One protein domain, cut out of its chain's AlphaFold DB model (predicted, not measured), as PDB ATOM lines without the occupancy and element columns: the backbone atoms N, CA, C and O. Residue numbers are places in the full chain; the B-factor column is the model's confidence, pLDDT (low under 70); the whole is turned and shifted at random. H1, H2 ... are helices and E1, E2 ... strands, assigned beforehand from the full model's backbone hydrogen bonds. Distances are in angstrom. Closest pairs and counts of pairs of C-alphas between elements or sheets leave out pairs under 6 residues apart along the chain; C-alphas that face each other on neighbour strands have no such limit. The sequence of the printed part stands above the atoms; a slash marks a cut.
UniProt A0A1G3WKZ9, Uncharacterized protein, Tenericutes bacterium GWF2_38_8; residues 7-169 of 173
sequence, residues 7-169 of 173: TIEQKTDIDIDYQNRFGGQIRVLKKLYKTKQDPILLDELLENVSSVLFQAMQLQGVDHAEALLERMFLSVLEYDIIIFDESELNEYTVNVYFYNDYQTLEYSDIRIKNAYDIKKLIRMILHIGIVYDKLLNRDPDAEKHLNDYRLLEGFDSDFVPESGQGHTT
ATOM      1  N   THR A   7      30.804  29.724 -66.166       88.62
ATOM      2  CA  THR A   7      31.882  30.695 -66.301       88.62
ATOM      3  C   THR A   7      32.118  31.421 -64.976       88.62
ATOM      4  O   THR A   7      31.257  31.496 -64.095       88.62
ATOM      5  N   ILE A   8      33.312  31.996 -64.828       88.06
ATOM      6  CA  ILE A   8      33.650  32.831 -63.665       88.06
ATOM      7  C   ILE A   8      32.672  34.010 -63.535       88.06
ATOM      8  O   ILE A   8      32.317  34.391 -62.422       88.06
ATOM      9  N   GLU A   9      32.220  34.563 -64.661       89.94
ATOM     10  CA  GLU A   9      31.246  35.654 -64.706       89.94
ATOM     11  C   GLU A   9      29.896  35.211 -64.132       89.94
ATOM     12  O   GLU A   9      29.430  35.815 -63.173       89.94
ATOM     13  N   GLN A  10      29.356  34.073 -64.579       88.25
ATOM     14  CA  GLN A  10      28.104  33.514 -64.048       88.25
ATOM     15  C   GLN A  10      28.176  33.242 -62.536       88.25
ATOM     16  O   GLN A  10      27.249  33.561 -61.793       88.25
ATOM     17  N   LYS A  11      29.307  32.705 -62.056       88.31
ATOM     18  CA  LYS A  11      29.552  32.488 -60.617       88.31
ATOM     19  C   LYS A  11      29.652  33.797 -59.827       88.31
ATOM     20  O   LYS A  11      29.285  33.848 -58.659       88.31
ATOM     21  N   THR A  12      30.155  34.856 -60.448       90.81
ATOM     22  CA  THR A  12      30.237  36.176 -59.814       90.81
ATOM     23  C   THR A  12      28.862  36.840 -59.767       90.81
ATOM     24  O   THR A  12      28.492  37.409 -58.741       90.81
ATOM     25  N   ASP A  13      28.080  36.717 -60.837       91.75
ATOM     26  CA  ASP A  13      26.739  37.287 -60.931       91.75
ATOM     27  C   ASP A  13      25.787  36.669 -59.907       91.75
ATOM     28  O   ASP A  13      25.074  37.401 -59.220       91.75
ATOM     29  N   ILE A  14      25.824  35.343 -59.729       91.50
ATOM     30  CA  ILE A  14      25.006  34.675 -58.708       91.50
ATOM     31  C   ILE A  14      25.404  35.097 -57.289       91.50
ATOM     32  O   ILE A  14      24.539  35.305 -56.439       91.50
ATOM     33  N   ASP A  15      26.699  35.298 -57.035       90.19
ATOM     34  CA  ASP A  15      27.195  35.765 -55.742       90.19
ATOM     35  C   ASP A  15      26.718  37.188 -55.444       90.19
ATOM     36  O   ASP A  15      26.262  37.475 -54.333       90.19
ATOM     37  N   ILE A  16      26.779  38.077 -56.437       92.81
ATOM     38  CA  ILE A  16      26.270  39.446 -56.329       92.81
ATOM     39  C   ILE A  16      24.758  39.431 -56.094       92.81
ATOM     40  O   ILE A  16      24.268  40.117 -55.192       92.81
ATOM     41  N   ASP A  17      24.015  38.638 -56.867       91.81
ATOM     42  CA  ASP A  17      22.562  38.531 -56.752       91.81
ATOM     43  C   ASP A  17      22.153  38.002 -55.370       91.81
ATOM     44  O   ASP A  17      21.296  38.588 -54.699       91.81
ATOM     45  N   TYR A  18      22.849  36.975 -54.876       93.44
ATOM     46  CA  TYR A  18      22.666  36.446 -53.530       93.44
ATOM     47  C   TYR A  18      22.902  37.513 -52.453       93.44
ATOM     48  O   TYR A  18      22.072  37.682 -51.553       93.44
ATOM     49  N   GLN A  19      24.008  38.262 -52.523       92.31
ATOM     50  CA  GLN A  19      24.294  39.299 -51.527       92.31
ATOM     51  C   GLN A  19      23.236  40.403 -51.535       92.31
ATOM     52  O   GLN A  19      22.775  40.812 -50.468       92.31
ATOM     53  N   ASN A  20      22.811  40.839 -52.723       91.06
ATOM     54  CA  ASN A  20      21.833  41.910 -52.885       91.06
ATOM     55  C   ASN A  20      20.439  41.515 -52.389       91.06
ATOM     56  O   ASN A  20      19.746  42.332 -51.783       91.06
ATOM     57  N   ARG A  21      20.019  40.270 -52.637       89.50
ATOM     58  CA  ARG A  21      18.667  39.800 -52.301       89.50
ATOM     59  C   ARG A  21      18.565  39.213 -50.900       89.50
ATOM     60  O   ARG A  21      17.545  39.395 -50.236       89.50
ATOM     61  N   PHE A  22      19.600  38.514 -50.437       92.06
ATOM     62  CA  PHE A  22      19.470  37.566 -49.328       92.06
ATOM     63  C   PHE A  22      20.536  37.682 -48.238       92.06
ATOM     64  O   PHE A  22      20.242  37.341 -47.092       92.06
ATOM     65  N   GLY A  23      21.746  38.161 -48.546       81.62
ATOM     66  CA  GLY A  23      22.933  37.978 -47.694       81.62
ATOM     67  C   GLY A  23      22.727  38.266 -46.197       81.62
ATOM     68  O   GLY A  23      23.020  37.425 -45.343       81.62
ATOM     69  N   GLY A  24      22.163  39.429 -45.853       88.69
ATOM     70  CA  GLY A  24      21.869  39.787 -44.458       88.69
ATOM     71  C   GLY A  24      20.704  38.998 -43.844       88.69
ATOM     72  O   GLY A  24      20.758  38.615 -42.673       88.69
ATOM     73  N   GLN A  25      19.673  38.717 -44.640       93.50
ATOM     74  CA  GLN A  25      18.440  38.062 -44.201       93.50
ATOM     75  C   GLN A  25      18.680  36.601 -43.819       93.50
ATOM     76  O   GLN A  25      18.259  36.174 -42.747       93.50
ATOM     77  N   ILE A  26      19.426  35.852 -44.637       95.75
ATOM     78  CA  ILE A  26      19.665  34.413 -44.425       95.75
ATOM     79  C   ILE A  26      20.438  34.158 -43.134       95.75
ATOM     80  O   ILE A  26      20.119  33.240 -42.377       95.75
ATOM     81  N   ARG A  27      21.417  35.012 -42.817       93.25
ATOM     82  CA  ARG A  27      22.172  34.907 -41.563       93.25
ATOM     83  C   ARG A  27      21.269  35.063 -40.341       93.25
ATOM     84  O   ARG A  27      21.403  34.306 -39.378       93.25
ATOM     85  N   VAL A  28      20.375  36.051 -40.372       95.50
ATOM     86  CA  VAL A  28      19.416  36.305 -39.289       95.50
ATOM     87  C   VAL A  28      18.409  35.161 -39.206       95.50
ATOM     88  O   VAL A  28      18.221  34.606 -38.127       95.50
ATOM     89  N   LEU A  29      17.859  34.738 -40.343       96.69
ATOM     90  CA  LEU A  29      16.914  33.631 -40.465       96.69
ATOM     91  C   LEU A  29      17.464  32.348 -39.830       96.69
ATOM     92  O   LEU A  29      16.835  31.799 -38.926       96.69
ATOM     93  N   LYS A  30      18.671  31.906 -40.215       95.38
ATOM     94  CA  LYS A  30      19.313  30.708 -39.641       95.38
ATOM     95  C   LYS A  30      19.483  30.814 -38.126       95.38
ATOM     96  O   LYS A  30      19.254  29.842 -37.403       95.38
ATOM     97  N   LYS A  31      19.881  31.993 -37.630       95.00
ATOM     98  CA  LYS A  31      20.035  32.243 -36.192       95.00
ATOM     99  C   LYS A  31      18.694  32.119 -35.470       95.00
ATOM    100  O   LYS A  31      18.626  31.366 -34.504       95.00
ATOM    101  N   LEU A  32      17.659  32.820 -35.936       96.12
ATOM    102  CA  LEU A  32      16.322  32.801 -35.333       96.12
ATOM    103  C   LEU A  32      15.719  31.395 -35.349       96.12
ATOM    104  O   LEU A  32      15.194  30.941 -34.333       96.12
ATOM    105  N   TYR A  33      15.876  30.668 -36.459       94.75
ATOM    106  CA  TYR A  33      15.408  29.289 -36.586       94.75
ATOM    107  C   TYR A  33      16.088  28.364 -35.559       94.75
ATOM    108  O   TYR A  33      15.412  27.619 -34.847       94.75
ATOM    109  N   LYS A  34      17.418  28.465 -35.396       93.19
ATOM    110  CA  LYS A  34      18.174  27.670 -34.409       93.19
ATOM    111  C   LYS A  34      17.830  28.032 -32.963       93.19
ATOM    112  O   LYS A  34      17.704  27.134 -32.130       93.19
ATOM    113  N   THR A  35      17.692  29.318 -32.644       93.69
ATOM    114  CA  THR A  35      17.429  29.779 -31.269       93.69
ATOM    115  C   THR A  35      15.950  29.754 -30.889       93.69
ATOM    116  O   THR A  35      15.641  29.918 -29.710       93.69
ATOM    117  N   LYS A  36      15.045  29.538 -31.856       91.19
ATOM    118  CA  LYS A  36      13.585  29.650 -31.697       91.19
ATOM    119  C   LYS A  36      13.156  31.011 -31.132       91.19
ATOM    120  O   LYS A  36      12.194  31.106 -30.374       91.19
ATOM    121  N   GLN A  37      13.914  32.054 -31.463       92.62
ATOM    122  CA  GLN A  37      13.628  33.427 -31.057       92.62
ATOM    123  C   GLN A  37      12.841  34.142 -32.146       92.62
ATOM    124  O   GLN A  37      13.041  33.860 -33.321       92.62
ATOM    125  N   ASP A  38      11.992  35.078 -31.721       95.12
ATOM    126  CA  ASP A  38      11.208  35.956 -32.593       95.12
ATOM    127  C   ASP A  38      10.549  35.213 -33.774       95.12
ATOM    128  O   ASP A  38      10.956  35.352 -34.931       95.12
ATOM    129  N   PRO A  39       9.550  34.358 -33.486       94.00
ATOM    130  CA  PRO A  39       8.896  33.558 -34.514       94.00
ATOM    131  C   PRO A  39       8.184  34.415 -35.566       94.00
ATOM    132  O   PRO A  39       7.993  33.933 -36.676       94.00
ATOM    133  N   ILE A  40       7.814  35.657 -35.234       96.25
ATOM    134  CA  ILE A  40       7.177  36.594 -36.164       96.25
ATOM    135  C   ILE A  40       8.201  37.036 -37.208       96.25
ATOM    136  O   ILE A  40       7.999  36.788 -38.391       96.25
ATOM    137  N   LEU A  41       9.345  37.578 -36.775       96.12
ATOM    138  CA  LEU A  41      10.403  37.996 -37.697       96.12
ATOM    139  C   LEU A  41      10.945  36.823 -38.524       96.12
ATOM    140  O   LEU A  41      11.242  36.971 -39.706       96.12
ATOM    141  N   LEU A  42      11.075  35.638 -37.919       96.56
ATOM    142  CA  LEU A  42      11.462  34.432 -38.650       96.56
ATOM    143  C   LEU A  42      10.474  34.116 -39.782       96.56
ATOM    144  O   LEU A  42      10.901  33.752 -40.878       96.56
ATOM    145  N   ASP A  43       9.174  34.220 -39.514       96.81
ATOM    146  CA  ASP A  43       8.137  33.942 -40.501       96.81
ATOM    147  C   ASP A  43       8.134  34.982 -41.631       96.81
ATOM    148  O   ASP A  43       8.126  34.587 -42.794       96.81
ATOM    149  N   GLU A  44       8.273  36.270 -41.303       96.75
ATOM    150  CA  GLU A  44       8.396  37.370 -42.275       96.75
ATOM    151  C   GLU A  44       9.618  37.198 -43.193       96.75
ATOM    152  O   GLU A  44       9.518  37.330 -44.416       96.75
ATOM    153  N   LEU A  45      10.780  36.852 -42.623       97.19
ATOM    154  CA  LEU A  45      11.995  36.591 -43.400       97.19
ATOM    155  C   LEU A  45      11.815  35.387 -44.324       97.19
ATOM    156  O   LEU A  45      12.220  35.435 -45.485       97.19
ATOM    157  N   LEU A  46      11.203  34.312 -43.824       97.44
ATOM    158  CA  LEU A  46      10.909  33.136 -44.633       97.44
ATOM    159  C   LEU A  46       9.953  33.472 -45.780       97.44
ATOM    160  O   LEU A  46      10.190  33.024 -46.897       97.44
ATOM    161  N   GLU A  47       8.906  34.262 -45.546       97.44
ATOM    162  CA  GLU A  47       7.977  34.686 -46.601       97.44
ATOM    163  C   GLU A  47       8.672  35.494 -47.686       97.44
ATOM    164  O   GLU A  47       8.519  35.189 -48.871       97.44
ATOM    165  N   ASN A  48       9.484  36.476 -47.291       96.75
ATOM    166  CA  ASN A  48      10.207  37.299 -48.246       96.75
ATOM    167  C   ASN A  48      11.185  36.465 -49.083       96.75
ATOM    168  O   ASN A  48      11.144  36.510 -50.312       96.75
ATOM    169  N   VAL A  49      12.023  35.650 -48.431       97.12
ATOM    170  CA  VAL A  49      13.002  34.794 -49.120       97.12
ATOM    171  C   VAL A  49      12.303  33.839 -50.088       97.12
ATOM    172  O   VAL A  49      12.723  33.711 -51.237       97.12
ATOM    173  N   SER A  50      11.210  33.216 -49.651       97.75
ATOM    174  CA  SER A  50      10.486  32.238 -50.468       97.75
ATOM    175  C   SER A  50       9.786  32.877 -51.663       97.75
ATOM    176  O   SER A  50       9.775  32.302 -52.747       97.75
ATOM    177  N   SER A  51       9.238  34.082 -51.486       97.50
ATOM    178  CA  SER A  51       8.626  34.856 -52.570       97.50
ATOM    179  C   SER A  51       9.650  35.227 -53.641       97.50
ATOM    180  O   SER A  51       9.415  35.003 -54.828       97.50
ATOM    181  N   VAL A  52      10.820  35.728 -53.231       96.19
ATOM    182  CA  VAL A  52      11.888  36.106 -54.167       96.19
ATOM    183  C   VAL A  52      12.438  34.885 -54.907       96.19
ATOM    184  O   VAL A  52      12.664  34.969 -56.110       96.19
ATOM    185  N   LEU A  53      12.619  33.747 -54.230       96.75
ATOM    186  CA  LEU A  53      13.052  32.503 -54.876       96.75
ATOM    187  C   LEU A  53      12.026  31.975 -55.878       96.75
ATOM    188  O   LEU A  53      12.395  31.600 -56.986       96.75
ATOM    189  N   PHE A  54      10.742  31.985 -55.523       96.88
ATOM    190  CA  PHE A  54       9.696  31.546 -56.443       96.88
ATOM    191  C   PHE A  54       9.625  32.447 -57.686       96.88
ATOM    192  O   PHE A  54       9.506  31.956 -58.803       96.88
ATOM    193  N   GLN A  55       9.789  33.763 -57.518       95.62
ATOM    194  CA  GLN A  55       9.926  34.681 -58.654       95.62
ATOM    195  C   GLN A  55      11.180  34.392 -59.485       95.62
ATOM    196  O   GLN A  55      11.126  34.486 -60.709       95.62
ATOM    197  N   ALA A  56      12.294  34.025 -58.847       94.19
ATOM    198  CA  ALA A  56      13.516  33.667 -59.556       94.19
ATOM    199  C   ALA A  56      13.319  32.436 -60.447       94.19
ATOM    200  O   ALA A  56      13.689  32.473 -61.619       94.19
ATOM    201  N   MET A  57      12.632  31.407 -59.943       94.19
ATOM    202  CA  MET A  57      12.267  30.225 -60.736       94.19
ATOM    203  C   MET A  57      11.470  30.603 -61.991       94.19
ATOM    204  O   MET A  57      11.736  30.083 -63.071       94.19
ATOM    205  N   GLN A  58      10.530  31.544 -61.865       92.88
ATOM    206  CA  GLN A  58       9.655  31.962 -62.964       92.88
ATOM    207  C   GLN A  58      10.334  32.884 -63.985       92.88
ATOM    208  O   GLN A  58      10.005  32.838 -65.169       92.88
ATOM    209  N   LEU A  59      11.228  33.770 -63.535       93.44
ATOM    210  CA  LEU A  59      11.770  34.854 -64.366       93.44
ATOM    211  C   LEU A  59      13.192  34.591 -64.864       93.44
ATOM    212  O   LEU A  59      13.562  35.079 -65.929       93.44
ATOM    213  N   GLN A  60      13.997  33.888 -64.072       91.12
ATOM    214  CA  GLN A  60      15.430  33.680 -64.304       91.12
ATOM    215  C   GLN A  60      15.753  32.210 -64.599       91.12
ATOM    216  O   GLN A  60      16.847  31.914 -65.073       91.12
ATOM    217  N   GLY A  61      14.790  31.312 -64.379       91.50
ATOM    218  CA  GLY A  61      14.908  29.882 -64.633       91.50
ATOM    219  C   GLY A  61      15.267  29.082 -63.385       91.50
ATOM    220  O   GLY A  61      15.708  29.617 -62.364       91.50
ATOM    221  N   VAL A  62      15.054  27.769 -63.481       94.00
ATOM    222  CA  VAL A  62      15.228  26.833 -62.365       94.00
ATOM    223  C   VAL A  62      16.683  26.745 -61.899       94.00
ATOM    224  O   VAL A  62      16.918  26.862 -60.701       94.00
ATOM    225  N   ASP A  63      17.652  26.702 -62.819       92.62
ATOM    226  CA  ASP A  63      19.089  26.642 -62.501       92.62
ATOM    227  C   ASP A  63      19.556  27.838 -61.648       92.62
ATOM    228  O   ASP A  63      20.386  27.702 -60.748       92.62
ATOM    229  N   HIS A  64      19.003  29.033 -61.898       92.44
ATOM    230  CA  HIS A  64      19.320  30.231 -61.110       92.44
ATOM    231  C   HIS A  64      18.783  30.110 -59.683       92.44
ATOM    232  O   HIS A  64      19.460  30.464 -58.718       92.44
ATOM    233  N   ALA A  65      17.565  29.588 -59.531       94.81
ATOM    234  CA  ALA A  65      16.949  29.383 -58.227       94.81
ATOM    235  C   ALA A  65      17.631  28.265 -57.419       94.81
ATOM    236  O   ALA A  65      17.818  28.437 -56.213       94.81
ATOM    237  N   GLU A  66      18.037  27.170 -58.070       95.69
ATOM    238  CA  GLU A  66      18.876  26.116 -57.481       95.69
ATOM    239  C   GLU A  66      20.157  26.722 -56.897       95.69
ATOM    240  O   GLU A  66      20.422  26.594 -55.701       95.69
ATOM    241  N   ALA A  67      20.894  27.488 -57.711       93.69
ATOM    242  CA  ALA A  67      22.143  28.111 -57.294       93.69
ATOM    243  C   ALA A  67      21.951  29.080 -56.117       93.69
ATOM    244  O   ALA A  67      22.739  29.077 -55.167       93.69
ATOM    245  N   LEU A  68      20.884  29.888 -56.133       94.88
ATOM    246  CA  LEU A  68      20.545  30.768 -55.014       94.88
ATOM    247  C   LEU A  68      20.257  29.975 -53.733       94.88
ATOM    248  O   LEU A  68      20.755  30.355 -52.674       94.88
ATOM    249  N   LEU A  69      19.471  28.897 -53.813       95.44
ATOM    250  CA  LEU A  69      19.128  28.050 -52.667       95.44
ATOM    251  C   LEU A  69      20.351  27.353 -52.069       95.44
ATOM    252  O   LEU A  69      20.495  27.317 -50.845       95.44
ATOM    253  N   GLU A  70      21.242  26.821 -52.897       94.31
ATOM    254  CA  GLU A  70      22.489  26.193 -52.446       94.31
ATOM    255  C   GLU A  70      23.418  27.232 -51.800       94.31
ATOM    256  O   GLU A  70      23.977  27.008 -50.722       94.31
ATOM    257  N   ARG A  71      23.482  28.449 -52.360       92.38
ATOM    258  CA  ARG A  71      24.302  29.546 -51.822       92.38
ATOM    259  C   ARG A  71      23.819  30.098 -50.479       92.38
ATOM    260  O   ARG A  71      24.576  30.784 -49.785       92.38
ATOM    261  N   MET A  72      22.591  29.782 -50.066       94.88
ATOM    262  CA  MET A  72      22.082  30.116 -48.732       94.88
ATOM    263  C   MET A  72      22.731  29.279 -47.619       94.88
ATOM    264  O   MET A  72      22.694  29.701 -46.458       94.88
ATOM    265  N   PHE A  73      23.323  28.120 -47.945       93.31
ATOM    266  CA  PHE A  73      23.891  27.162 -46.987       93.31
ATOM    267  C   PHE A  73      22.963  26.925 -45.792       93.31
ATOM    268  O   PHE A  73      23.338  27.152 -44.639       93.31
ATOM    269  N   LEU A  74      21.704  26.572 -46.041       96.19
ATOM    270  CA  LEU A  74      20.677  26.504 -44.997       96.19
ATOM    271  C   LEU A  74      20.970  25.407 -43.958       96.19
ATOM    272  O   LEU A  74      20.728  25.608 -42.767       96.19
ATOM    273  N   SER A  75      21.564  24.297 -44.390       95.50
ATOM    274  CA  SER A  75      21.956  23.159 -43.557       95.50
ATOM    275  C   SER A  75      23.466  23.144 -43.269       95.50
ATOM    276  O   SER A  75      24.254  23.765 -43.979       95.50
ATOM    277  N   VAL A  76      23.865  22.467 -42.184       92.56
ATOM    278  CA  VAL A  76      25.274  22.110 -41.911       92.56
ATOM    279  C   VAL A  76      25.686  20.795 -42.578       92.56
ATOM    280  O   VAL A  76      26.869  20.584 -42.801       92.56
ATOM    281  N   LEU A  77      24.718  19.925 -42.876       93.31
ATOM    282  CA  LEU A  77      24.888  18.804 -43.794       93.31
ATOM    283  C   LEU A  77      24.837  19.367 -45.213       93.31
ATOM    284  O   LEU A  77      23.899  20.122 -45.505       93.31
ATOM    285  N   GLU A  78      25.826  19.038 -46.041       94.44
ATOM    286  CA  GLU A  78      25.878  19.509 -47.426       94.44
ATOM    287  C   GLU A  78      24.646  19.038 -48.194       94.44
ATOM    288  O   GLU A  78      24.070  17.988 -47.884       94.44
ATOM    289  N   TYR A  79      24.190  19.863 -49.137       95.25
ATOM    290  CA  TYR A  79      23.022  19.548 -49.936       95.25
ATOM    291  C   TYR A  79      23.072  20.183 -51.319       95.25
ATOM    292  O   TYR A  79      23.508  21.326 -51.458       95.25
ATOM    293  N   ASP A  80      22.512  19.454 -52.276       95.12
ATOM    294  CA  ASP A  80      22.243  19.903 -53.638       95.12
ATOM    295  C   ASP A  80      20.729  19.883 -53.886       95.12
ATOM    296  O   ASP A  80      19.989  19.079 -53.295       95.12
ATOM    297  N   ILE A  81      20.254  20.763 -54.768       94.75
ATOM    298  CA  ILE A  81      18.845  20.832 -55.162       94.75
ATOM    299  C   ILE A  81      18.720  20.686 -56.673       94.75
ATOM    300  O   ILE A  81      19.451  21.303 -57.444       94.75
ATOM    301  N   ILE A  82      17.749  19.876 -57.090       95.31
ATOM    302  CA  ILE A  82      17.356  19.732 -58.488       95.31
ATOM    303  C   ILE A  82      15.889  20.116 -58.633       95.31
ATOM    304  O   ILE A  82      15.034  19.561 -57.947       95.31
ATOM    305  N   ILE A  83      15.600  21.061 -59.518       95.88
ATOM    306  CA  ILE A  83      14.272  21.589 -59.801       95.88
ATOM    307  C   ILE A  83      13.922  21.278 -61.258       95.88
ATOM    308  O   ILE A  83      14.608  21.687 -62.191       95.88
ATOM    309  N   PHE A  84      12.799  20.597 -61.451       94.56
ATOM    310  CA  PHE A  84      12.209  20.304 -62.749       94.56
ATOM    311  C   PHE A  84      10.976  21.187 -62.961       94.56
ATOM    312  O   PHE A  84      10.111  21.270 -62.088       94.56
ATOM    313  N   ASP A  85      10.900  21.856 -64.111       93.81
ATOM    314  CA  ASP A  85       9.708  22.594 -64.547       93.81
ATOM    315  C   ASP A  85       8.712  21.615 -65.183       93.81
ATOM    316  O   ASP A  85       8.987  21.024 -66.228       93.81
ATOM    317  N   GLU A  86       7.558  21.440 -64.541       92.12
ATOM    318  CA  GLU A  86       6.456  20.605 -65.019       92.12
ATOM    319  C   GLU A  86       5.396  21.507 -65.656       92.12
ATOM    320  O   GLU A  86       4.278  21.665 -65.151       92.12
ATOM    321  N   SER A  87       5.753  22.142 -66.775       84.69
ATOM    322  CA  SER A  87       4.939  23.207 -67.375       84.69
ATOM    323  C   SER A  87       3.504  22.767 -67.709       84.69
ATOM    324  O   SER A  87       2.580  23.575 -67.648       84.69
ATOM    325  N   GLU A  88       3.281  21.484 -68.020       85.31
ATOM    326  CA  GLU A  88       1.945  20.918 -68.282       85.31
ATOM    327  C   GLU A  88       1.035  20.909 -67.040       85.31
ATOM    328  O   GLU A  88      -0.190  20.980 -67.156       85.31
ATOM    329  N   LEU A  89       1.633  20.844 -65.849       83.69
ATOM    330  CA  LEU A  89       0.954  20.805 -64.556       83.69
ATOM    331  C   LEU A  89       0.938  22.175 -63.854       83.69
ATOM    332  O   LEU A  89       0.287  22.317 -62.818       83.69
ATOM    333  N   ASN A  90       1.592  23.190 -64.435       88.44
ATOM    334  CA  ASN A  90       1.818  24.510 -63.832       88.44
ATOM    335  C   ASN A  90       2.439  24.418 -62.426       88.44
ATOM    336  O   ASN A  90       2.026  25.122 -61.502       88.44
ATOM    337  N   GLU A  91       3.408  23.524 -62.255       93.50
ATOM    338  CA  GLU A  91       4.129  23.329 -60.999       93.50
ATOM    339  C   GLU A  91       5.598  22.993 -61.264       93.50
ATOM    340  O   GLU A  91       6.018  22.814 -62.405       93.50
ATOM    341  N   TYR A  92       6.373  22.903 -60.190       95.62
ATOM    342  CA  TYR A  92       7.738  22.404 -60.224       95.62
ATOM    343  C   TYR A  92       7.854  21.152 -59.360       95.62
ATOM    344  O   TYR A  92       7.202  21.044 -58.314       95.62
ATOM    345  N   THR A  93       8.725  20.238 -59.768       95.75
ATOM    346  CA  THR A  93       9.144  19.090 -58.960       95.75
ATOM    347  C   THR A  93      10.545  19.356 -58.428       95.75
ATOM    348  O   THR A  93      11.418  19.773 -59.181       95.75
ATOM    349  N   VAL A  94      10.776  19.120 -57.139       95.81
ATOM    350  CA  VAL A  94      12.065  19.345 -56.487       95.81
ATOM    351  C   VAL A  94      12.577  18.058 -55.860       95.81
ATOM    352  O   VAL A  94      11.867  17.404 -55.096       95.81
ATOM    353  N   ASN A  95      13.842  17.756 -56.130       94.94
ATOM    354  CA  ASN A  95      14.617  16.754 -55.417       94.94
ATOM    355  C   ASN A  95      15.704  17.454 -54.601       94.94
ATOM    356  O   ASN A  95      16.385  18.352 -55.096       94.94
ATOM    357  N   VAL A  96      15.876  17.037 -53.350       94.75
ATOM    358  CA  VAL A  96      16.929  17.528 -52.458       94.75
ATOM    359  C   VAL A  96      17.806  16.360 -52.050       94.75
ATOM    360  O   VAL A  96      17.322  15.375 -51.492       94.75
ATOM    361  N   TYR A  97      19.101  16.496 -52.292       93.69
ATOM    362  CA  TYR A  97      20.104  15.496 -51.959       93.69
ATOM    363  C   TYR A  97      20.944  16.033 -50.817       93.69
ATOM    364  O   TYR A  97      21.610  17.043 -50.986       93.69
ATOM    365  N   PHE A  98      20.920  15.379 -49.663       93.50
ATOM    366  CA  PHE A  98      21.825  15.679 -48.558       93.50
ATOM    367  C   PHE A  98      22.948  14.665 -48.535       93.50
ATOM    368  O   PHE A  98      22.684  13.474 -48.672       93.50
ATOM    369  N   TYR A  99      24.183  15.090 -48.311       92.06
ATOM    370  CA  TYR A  99      25.303  14.165 -48.394       92.06
ATOM    371  C   TYR A  99      26.448  14.522 -47.448       92.06
ATOM    372  O   TYR A  99      26.599  15.652 -46.985       92.06
ATOM    373  N   ASN A 100      27.237  13.498 -47.135       90.56
ATOM    374  CA  ASN A 100      28.519  13.590 -46.448       90.56
ATOM    375  C   ASN A 100      29.512  12.612 -47.100       90.56
ATOM    376  O   ASN A 100      29.209  11.981 -48.116       90.56
ATOM    377  N   ASP A 101      30.686  12.433 -46.496       89.25
ATOM    378  CA  ASP A 101      31.733  11.552 -47.030       89.25
ATOM    379  C   ASP A 101      31.313  10.072 -47.160       89.25
ATOM    380  O   ASP A 101      31.951   9.306 -47.881       89.25
ATOM    381  N   TYR A 102      30.242   9.643 -46.485       88.62
ATOM    382  CA  TYR A 102      29.840   8.237 -46.395       88.62
ATOM    383  C   TYR A 102      28.543   7.922 -47.145       88.62
ATOM    384  O   TYR A 102      28.395   6.823 -47.692       88.62
ATOM    385  N   GLN A 103      27.575   8.838 -47.128       88.19
ATOM    386  CA  GLN A 103      26.206   8.567 -47.555       88.19
ATOM    387  C   GLN A 103      25.565   9.770 -48.243       88.19
ATOM    388  O   GLN A 103      25.827  10.919 -47.889       88.19
ATOM    389  N   THR A 104      24.652   9.464 -49.166       89.94
ATOM    390  CA  THR A 104      23.724  10.425 -49.766       89.94
ATOM    391  C   THR A 104      22.290  10.045 -49.396       89.94
ATOM    392  O   THR A 104      21.890   8.888 -49.531       89.94
ATOM    393  N   LEU A 105      21.520  11.018 -48.918       90.00
ATOM    394  CA  LEU A 105      20.096  10.930 -48.629       90.00
ATOM    395  C   LEU A 105      19.312  11.744 -49.651       90.00
ATOM    396  O   LEU A 105      19.493  12.954 -49.758       90.00
ATOM    397  N   GLU A 106      18.402  11.085 -50.348       91.19
ATOM    398  CA  GLU A 106      17.509  11.712 -51.315       91.19
ATOM    399  C   GLU A 106      16.115  11.948 -50.719       91.19
ATOM    400  O   GLU A 106      15.519  11.039 -50.131       91.19
ATOM    401  N   TYR A 107      15.609  13.168 -50.915       91.50
ATOM    402  CA  TYR A 107      14.209  13.548 -50.746       91.50
ATOM    403  C   TYR A 107      13.669  14.026 -52.093       91.50
ATOM    404  O   TYR A 107      13.971  15.145 -52.512       91.50
ATOM    405  N   SER A 108      12.910  13.181 -52.783       91.31
ATOM    406  CA  SER A 108      12.465  13.427 -54.158       91.31
ATOM    407  C   SER A 108      10.970  13.727 -54.276       91.31
ATOM    408  O   SER A 108      10.198  13.589 -53.323       91.31
ATOM    409  N   ASP A 109      10.567  14.156 -55.474       91.06
ATOM    410  CA  ASP A 109       9.174  14.375 -55.877       91.06
ATOM    411  C   ASP A 109       8.419  15.443 -55.059       91.06
ATOM    412  O   ASP A 109       7.185  15.426 -54.972       91.06
ATOM    413  N   ILE A 110       9.134  16.413 -54.478       93.94
ATOM    414  CA  ILE A 110       8.528  17.510 -53.712       93.94
ATOM    415  C   ILE A 110       7.865  18.489 -54.683       93.94
ATOM    416  O   ILE A 110       8.521  19.085 -55.533       93.94
ATOM    417  N   ARG A 111       6.554  18.688 -54.548       94.31
ATOM    418  CA  ARG A 111       5.776  19.544 -55.455       94.31
ATOM    419  C   ARG A 111       5.745  20.989 -54.968       94.31
ATOM    420  O   ARG A 111       5.345  21.259 -53.838       94.31
ATOM    421  N   ILE A 112       6.111  21.918 -55.847       96.06
ATOM    422  CA  ILE A 112       6.127  23.359 -55.590       96.06
ATOM    423  C   ILE A 112       5.174  24.053 -56.562       96.06
ATOM    424  O   ILE A 112       5.417  24.101 -57.765       96.06
ATOM    425  N   LYS A 113       4.103  24.649 -56.036       95.38
ATOM    426  CA  LYS A 113       3.104  25.392 -56.824       95.38
ATOM    427  C   LYS A 113       3.180  26.892 -56.600       95.38
ATOM    428  O   LYS A 113       2.674  27.672 -57.402       95.38
ATOM    429  N   ASN A 114       3.732  27.306 -55.467       96.25
ATOM    430  CA  ASN A 114       3.759  28.698 -55.047       96.25
ATOM    431  C   ASN A 114       4.890  28.956 -54.034       96.25
ATOM    432  O   ASN A 114       5.564  28.046 -53.552       96.25
ATOM    433  N   ALA A 115       5.060  30.225 -53.660       97.19
ATOM    434  CA  ALA A 115       6.059  30.650 -52.682       97.19
ATOM    435  C   ALA A 115       5.881  30.023 -51.285       97.19
ATOM    436  O   ALA A 115       6.854  29.890 -50.544       97.19
ATOM    437  N   TYR A 116       4.669  29.623 -50.895       96.44
ATOM    438  CA  TYR A 116       4.453  28.953 -49.614       96.44
ATOM    439  C   TYR A 116       5.051  27.535 -49.605       96.44
ATOM    440  O   TYR A 116       5.589  27.108 -48.582       96.44
ATOM    441  N   ASP A 117       5.071  26.846 -50.743       96.75
ATOM    442  CA  ASP A 117       5.740  25.546 -50.855       96.75
ATOM    443  C   ASP A 117       7.270  25.702 -50.775       96.75
ATOM    444  O   ASP A 117       7.939  24.935 -50.081       96.75
ATOM    445  N   ILE A 118       7.833  26.771 -51.356       97.56
ATOM    446  CA  ILE A 118       9.254  27.126 -51.169       97.56
ATOM    447  C   ILE A 118       9.567  27.416 -49.694       97.56
ATOM    448  O   ILE A 118      10.592  26.973 -49.173       97.56
ATOM    449  N   LYS A 119       8.663  28.092 -48.975       97.50
ATOM    450  CA  LYS A 119       8.801  28.323 -47.527       97.50
ATOM    451  C   LYS A 119       8.895  27.008 -46.758       97.50
ATOM    452  O   LYS A 119       9.704  26.900 -45.832       97.50
ATOM    453  N   LYS A 120       8.103  26.001 -47.133       96.69
ATOM    454  CA  LYS A 120       8.189  24.654 -46.552       96.69
ATOM    455  C   LYS A 120       9.499  23.952 -46.909       96.69
ATOM    456  O   LYS A 120      10.137  23.420 -46.004       96.69
ATOM    457  N   LEU A 121       9.946  24.033 -48.162       97.31
ATOM    458  CA  LEU A 121      11.230  23.484 -48.612       97.31
ATOM    459  C   LEU A 121      12.411  24.055 -47.810       97.31
ATOM    460  O   LEU A 121      13.212  23.307 -47.255       97.31
ATOM    461  N   ILE A 122      12.479  25.379 -47.650       97.50
ATOM    462  CA  ILE A 122      13.522  26.043 -46.849       97.50
ATOM    463  C   ILE A 122      13.483  25.563 -45.394       97.50
ATOM    464  O   ILE A 122      14.523  25.267 -44.801       97.50
ATOM    465  N   ARG A 123      12.284  25.459 -44.804       96.62
ATOM    466  CA  ARG A 123      12.115  24.939 -43.439       96.62
ATOM    467  C   ARG A 123      12.578  23.493 -43.310       96.62
ATOM    468  O   ARG A 123      13.176  23.170 -42.289       96.62
ATOM    469  N   MET A 124      12.322  22.657 -44.313       96.31
ATOM    470  CA  MET A 124      12.772  21.266 -44.348       96.31
ATOM    471  C   MET A 124      14.300  21.190 -44.293       96.31
ATOM    472  O   MET A 124      14.851  20.500 -43.439       96.31
ATOM    473  N   ILE A 125      14.989  21.967 -45.137       97.12
ATOM    474  CA  ILE A 125      16.457  21.986 -45.195       97.12
ATOM    475  C   ILE A 125      17.056  22.473 -43.867       97.12
ATOM    476  O   ILE A 125      17.978  21.858 -43.328       97.12
ATOM    477  N   LEU A 126      16.502  23.544 -43.288       96.56
ATOM    478  CA  LEU A 126      16.921  24.045 -41.974       96.56
ATOM    479  C   LEU A 126      16.694  23.017 -40.856       96.56
ATOM    480  O   LEU A 126      17.541  22.869 -39.972       96.56
ATOM    481  N   HIS A 127      15.551  22.325 -40.880       95.56
ATOM    482  CA  HIS A 127      15.204  21.291 -39.904       95.56
ATOM    483  C   HIS A 127      16.205  20.140 -39.947       95.56
ATOM    484  O   HIS A 127      16.795  19.824 -38.913       95.56
ATOM    485  N   ILE A 128      16.457  19.587 -41.137       94.56
ATOM    486  CA  ILE A 128      17.431  18.511 -41.353       94.56
ATOM    487  C   ILE A 128      18.808  18.930 -40.834       94.56
ATOM    488  O   ILE A 128      19.415  18.194 -40.055       94.56
ATOM    489  N   GLY A 129      19.262  20.145 -41.159       94.25
ATOM    490  CA  GLY A 129      20.535  20.666 -40.661       94.25
ATOM    491  C   GLY A 129      20.611  20.726 -39.131       94.25
ATOM    492  O   GLY A 129      21.623  20.345 -38.546       94.25
ATOM    493  N   ILE A 130      19.543  21.152 -38.450       93.50
ATOM    494  CA  ILE A 130      19.497  21.174 -36.977       93.50
ATOM    495  C   ILE A 130      19.483  19.767 -36.381       93.50
ATOM    496  O   ILE A 130      20.095  19.548 -35.331       93.50
ATOM    497  N   VAL A 131      18.738  18.837 -36.981       92.81
ATOM    498  CA  VAL A 131      18.692  17.451 -36.509       92.81
ATOM    499  C   VAL A 131      20.068  16.813 -36.670       92.81
ATOM    500  O   VAL A 131      20.582  16.270 -35.695       92.81
ATOM    501  N   TYR A 132      20.713  16.987 -37.824       92.50
ATOM    502  CA  TYR A 132      22.066  16.498 -38.080       92.50
ATOM    503  C   TYR A 132      23.103  17.070 -37.098       92.50
ATOM    504  O   TYR A 132      23.801  16.302 -36.440       92.50
ATOM    505  N   ASP A 133      23.131  18.395 -36.890       91.75
ATOM    506  CA  ASP A 133      24.011  19.057 -35.904       91.75
ATOM    507  C   ASP A 133      23.845  18.441 -34.500       91.75
ATOM    508  O   ASP A 133      24.808  18.185 -33.780       91.75
ATOM    509  N   LYS A 134      22.606  18.143 -34.089       90.81
ATOM    510  CA  LYS A 134      22.334  17.502 -32.792       90.81
ATOM    511  C   LYS A 134      22.765  16.040 -32.740       90.81
ATOM    512  O   LYS A 134      23.151  15.595 -31.661       90.81
ATOM    513  N   LEU A 135      22.654  15.304 -33.844       90.81
ATOM    514  CA  LEU A 135      23.052  13.900 -33.924       90.81
ATOM    515  C   LEU A 135      24.564  13.753 -33.787       90.81
ATOM    516  O   LEU A 135      25.003  12.998 -32.924       90.81
ATOM    517  N   LEU A 136      25.346  14.557 -34.516       89.69
ATOM    518  CA  LEU A 136      26.811  14.544 -34.424       89.69
ATOM    519  C   LEU A 136      27.327  14.829 -33.005       89.69
ATOM    520  O   LEU A 136      28.343  14.290 -32.578       89.69
ATOM    521  N   ASN A 137      26.607  15.651 -32.238       87.31
ATOM    522  CA  ASN A 137      26.953  15.943 -30.845       87.31
ATOM    523  C   ASN A 137      26.585  14.814 -29.860       87.31
ATOM    524  O   ASN A 137      26.981  14.871 -28.695       87.31
ATOM    525  N   ARG A 138      25.777  13.831 -30.279       89.69
ATOM    526  CA  ARG A 138      25.247  12.755 -29.423       89.69
ATOM    527  C   ARG A 138      25.849  11.394 -29.733       89.69
ATOM    528  O   ARG A 138      26.062  10.626 -28.798       89.69
ATOM    529  N   ASP A 139      26.085  11.108 -31.005       87.94
ATOM    530  CA  ASP A 139      26.638   9.845 -31.471       87.94
ATOM    531  C   ASP A 139      27.821  10.104 -32.426       87.94
ATOM    532  O   ASP A 139      27.616  10.619 -33.527       87.94
ATOM    533  N   PRO A 140      29.056   9.746 -32.021       80.94
ATOM    534  CA  PRO A 140      30.251   9.867 -32.854       80.94
ATOM    535  C   PRO A 140      30.206   9.067 -34.162       80.94
ATOM    536  O   PRO A 140      30.937   9.405 -35.090       80.94
ATOM    537  N   ASP A 141      29.382   8.018 -34.244       85.88
ATOM    538  CA  ASP A 141      29.246   7.191 -35.448       85.88
ATOM    539  C   ASP A 141      28.044   7.600 -36.324       85.88
ATOM    540  O   ASP A 141      27.858   7.037 -37.407       85.88
ATOM    541  N   ALA A 142      27.276   8.627 -35.928       85.44
ATOM    542  CA  ALA A 142      26.084   9.071 -36.658       85.44
ATOM    543  C   ALA A 142      26.367   9.444 -38.119       85.44
ATOM    544  O   ALA A 142      25.527   9.231 -38.988       85.44
ATOM    545  N   GLU A 143      27.559   9.967 -38.401       84.25
ATOM    546  CA  GLU A 143      27.969  10.358 -39.749       84.25
ATOM    547  C   GLU A 143      28.031   9.164 -40.720       84.25
ATOM    548  O   GLU A 143      27.665   9.288 -41.888       84.25
ATOM    549  N   LYS A 144      28.428   7.981 -40.231       85.94
ATOM    550  CA  LYS A 144      28.571   6.753 -41.037       85.94
ATOM    551  C   LYS A 144      27.257   6.000 -41.232       85.94
ATOM    552  O   LYS A 144      27.156   5.168 -42.135       85.94
ATOM    553  N   HIS A 145      26.285   6.275 -40.368       84.19
ATOM    554  CA  HIS A 145      25.011   5.567 -40.250       84.19
ATOM    555  C   HIS A 145      23.825   6.528 -40.374       84.19
ATOM    556  O   HIS A 145      22.788   6.337 -39.746       84.19
ATOM    557  N   LEU A 146      23.977   7.594 -41.164       82.88
ATOM    558  CA  LEU A 146      22.993   8.669 -41.271       82.88
ATOM    559  C   LEU A 146      21.606   8.160 -41.708       82.88
ATOM    560  O   LEU A 146      20.585   8.645 -41.229       82.88
ATOM    561  N   ASN A 147      21.579   7.133 -42.557       79.38
ATOM    562  CA  ASN A 147      20.388   6.417 -43.014       79.38
ATOM    563  C   ASN A 147      19.579   5.737 -41.891       79.38
ATOM    564  O   ASN A 147      18.401   5.445 -42.086       79.38
ATOM    565  N   ASP A 148      20.192   5.467 -40.737       81.50
ATOM    566  CA  ASP A 148      19.518   4.843 -39.595       81.50
ATOM    567  C   ASP A 148      18.726   5.883 -38.773       81.50
ATOM    568  O   ASP A 148      17.916   5.532 -37.908       81.50
ATOM    569  N   TYR A 149      18.916   7.176 -39.067       82.62
ATOM    570  CA  TYR A 149      18.295   8.295 -38.371       82.62
ATOM    571  C   TYR A 149      17.138   8.915 -39.159       82.62
ATOM    572  O   TYR A 149      17.213   9.181 -40.356       82.62
ATOM    573  N   ARG A 150      16.053   9.241 -38.449       82.81
ATOM    574  CA  ARG A 150      14.887   9.930 -39.015       82.81
ATOM    575  C   ARG A 150      15.091  11.446 -38.995       82.81
ATOM    576  O   ARG A 150      14.640  12.124 -38.076       82.81
ATOM    577  N   LEU A 151      15.756  11.996 -40.012       87.12
ATOM    578  CA  LEU A 151      16.069  13.437 -40.057       87.12
ATOM    579  C   LEU A 151      14.833  14.344 -40.188       87.12
ATOM    580  O   LEU A 151      14.881  15.500 -39.772       87.12
ATOM    581  N   LEU A 152      13.718  13.819 -40.705       87.31
ATOM    582  CA  LEU A 152      12.435  14.523 -40.786       87.31
ATOM    583  C   LEU A 152      11.527  14.306 -39.568       87.31
ATOM    584  O   LEU A 152      10.393  14.780 -39.558       87.31
ATOM    585  N   GLU A 153      11.986  13.621 -38.516       83.62
ATOM    586  CA  GLU A 153      11.160  13.447 -37.320       83.62
ATOM    587  C   GLU A 153      10.771  14.812 -36.722       83.62
ATOM    588  O   GLU A 153      11.617  15.676 -36.472       83.62
ATOM    589  N   GLY A 154       9.466  15.019 -36.516       79.50
ATOM    590  CA  GLY A 154       8.908  16.282 -36.024       79.50
ATOM    591  C   GLY A 154       8.778  17.396 -37.073       79.50
ATOM    592  O   GLY A 154       8.445  18.520 -36.692       79.50
ATOM    593  N   PHE A 155       9.028  17.109 -38.354       86.50
ATOM    594  CA  PHE A 155       8.695  17.980 -39.485       86.50
ATOM    595  C   PHE A 155       7.301  17.647 -40.058       86.50
ATOM    596  O   PHE A 155       6.751  16.587 -39.770       86.50
ATOM    597  N   ASP A 156       6.722  18.566 -40.838       77.56
ATOM    598  CA  ASP A 156       5.425  18.401 -41.516       77.56
ATOM    599  C   ASP A 156       5.465  17.190 -42.469       77.56
ATOM    600  O   ASP A 156       6.058  17.262 -43.547       77.56
ATOM    601  N   SER A 157       4.880  16.066 -42.041       65.69
ATOM    602  CA  SER A 157       4.991  14.763 -42.714       65.69
ATOM    603  C   SER A 157       4.350  14.733 -44.093       65.69
ATOM    604  O   SER A 157       4.754  13.932 -44.927       65.69
ATOM    605  N   ASP A 158       3.385  15.618 -44.344       74.44
ATOM    606  CA  ASP A 158       2.575  15.597 -45.562       74.44
ATOM    607  C   ASP A 158       3.240  16.369 -46.714       74.44
ATOM    608  O   ASP A 158       2.741  16.371 -47.838       74.44
ATOM    609  N   PHE A 159       4.357  17.057 -46.444       82.69
ATOM    610  CA  PHE A 159       5.057  17.861 -47.445       82.69
ATOM    611  C   PHE A 159       5.982  17.039 -48.348       82.69
ATOM    612  O   PHE A 159       6.128  17.357 -49.526       82.69
ATOM    613  N   VAL A 160       6.606  15.991 -47.806       76.75
ATOM    614  CA  VAL A 160       7.492  15.100 -48.565       76.75
ATOM    615  C   VAL A 160       6.743  13.797 -48.822       76.75
ATOM    616  O   VAL A 160       6.351  13.151 -47.848       76.75
ATOM    617  N   PRO A 161       6.550  13.376 -50.084       70.31
ATOM    618  CA  PRO A 161       5.869  12.120 -50.381       70.31
ATOM    619  C   PRO A 161       6.552  10.937 -49.683       70.31
ATOM    620  O   PRO A 161       7.779  10.855 -49.667       70.31
ATOM    621  N   GLU A 162       5.780   9.974 -49.170       63.03
ATOM    622  CA  GLU A 162       6.344   8.738 -48.593       63.03
ATOM    623  C   GLU A 162       7.209   7.974 -49.611       63.03
ATOM    624  O   GLU A 162       8.213   7.373 -49.242       63.03
ATOM    625  N   SER A 163       6.861   8.043 -50.901       51.25
ATOM    626  CA  SER A 163       7.643   7.475 -52.006       51.25
ATOM    627  C   SER A 163       8.946   8.225 -52.298       51.25
ATOM    628  O   SER A 163       9.834   7.649 -52.916       51.25
ATOM    629  N   GLY A 164       9.050   9.487 -51.869       51.81
ATOM    630  CA  GLY A 164      10.225  10.343 -52.036       51.81
ATOM    631  C   GLY A 164      11.203  10.273 -50.862       51.81
ATOM    632  O   GLY A 164      12.261  10.888 -50.914       51.81
ATOM    633  N   GLN A 165      10.874   9.529 -49.800       58.03
ATOM    634  CA  GLN A 165      11.785   9.237 -48.695       58.03
ATOM    635  C   GLN A 165      12.428   7.865 -48.921       58.03
ATOM    636  O   GLN A 165      11.833   6.836 -48.605       58.03
ATOM    637  N   GLY A 166      13.666   7.830 -49.418       48.91
ATOM    638  CA  GLY A 166      14.499   6.631 -49.267       48.91
ATOM    639  C   GLY A 166      15.035   6.002 -50.543       48.91
ATOM    640  O   GLY A 166      14.818   4.814 -50.795       48.91
ATOM    641  N   HIS A 167      15.891   6.733 -51.249       53.84
ATOM    642  CA  HIS A 167      16.976   6.110 -51.998       53.84
ATOM    643  C   HIS A 167      18.309   6.577 -51.411       53.84
ATOM    644  O   HIS A 167      18.707   7.732 -51.516       53.84
ATOM    645  N   THR A 168      18.966   5.670 -50.690       50.03
ATOM    646  CA  THR A 168      20.310   5.884 -50.152       50.03
ATOM    647  C   THR A 168      21.292   5.178 -51.066       50.03
ATOM    648  O   THR A 168      21.279   3.950 -51.181       50.03
ATOM    649  N   THR A 169      22.171   5.938 -51.699       55.22
ATOM    650  CA  THR A 169      23.344   5.400 -52.380       55.22
ATOM    651  C   THR A 169      24.531   5.472 -51.423       55.22
ATOM    652  O   THR A 169      24.812   6.503 -50.813       55.22
TER     653      THR A 169
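Overview. This is residues 7 to 169 of the 173 residues of an uncharacterized protein of Tenericutes bacterium GWF2_38_8 (UniProt A0A1G3WKZ9). What shape is this? A twisted sheet, E1 to E4, has H4 and H5 over one face, making two layers, sheet and helices; H3 crosses H5, and H1 and H2 lie off the sheet. What makes it up? The 163 printed residues include, in order, H1 H2 H3 H4 E1 E2 E3 H5 E4, a mixed class; the sheet runs E1 E2 E3 E4, antiparallel. It is compact, with a radius of gyration of the C-alphas of 15.7 A and spans of 43 by 37 by 35 A.

Along the chain. Where are the helices? H1 is residues 8 to 21, from C-alpha 8 at (33.650, 32.831, -63.665); H2 is 23 to 35, H3 39 to 59, 30.0 A long, H4 62 to 71, and H5 115 to 136, 32.0 A long. And the strands? E1 is residues 78 to 86, E2 91 to 99, E3 103 to 112, which bends by 53 degrees at residue 109, and E4 165 to 169, ending at C-alpha 169 (23.344, 5.400, -52.380).

Arrangement. How do the helices meet? H3, the hub, touches H2, H4 and H5; with H5 the closest C-alphas are Ser 51 and Ala 115, 4.9 A, at a steep tilt of 61 degrees, made by H3's residues 46 to 54 alone. Every O i to N i+4 pair is within hydrogen-bond range in H1, H3, H4 and H5, and 8 of 9 in H2. How are the strands paired? E1 E2 E3 form a meander, each strand the antiparallel neighbour of the one before, with N 82 and O 95 at 2.9 A and N 96 and O 107 at 2.8 A; E3 and E4 have N 104 and O 169 at 3.4 A.

Size, cuts and confidence. How large is it? The two C-alphas farthest apart, Glu 88 and Pro 140, are 46.7 A apart, and the printed part has no cut. Where is it uncertain? The link from H5 to E4 is long, 28 residues, and pLDDT is under 70 at residue 157 and residues 162 to 169.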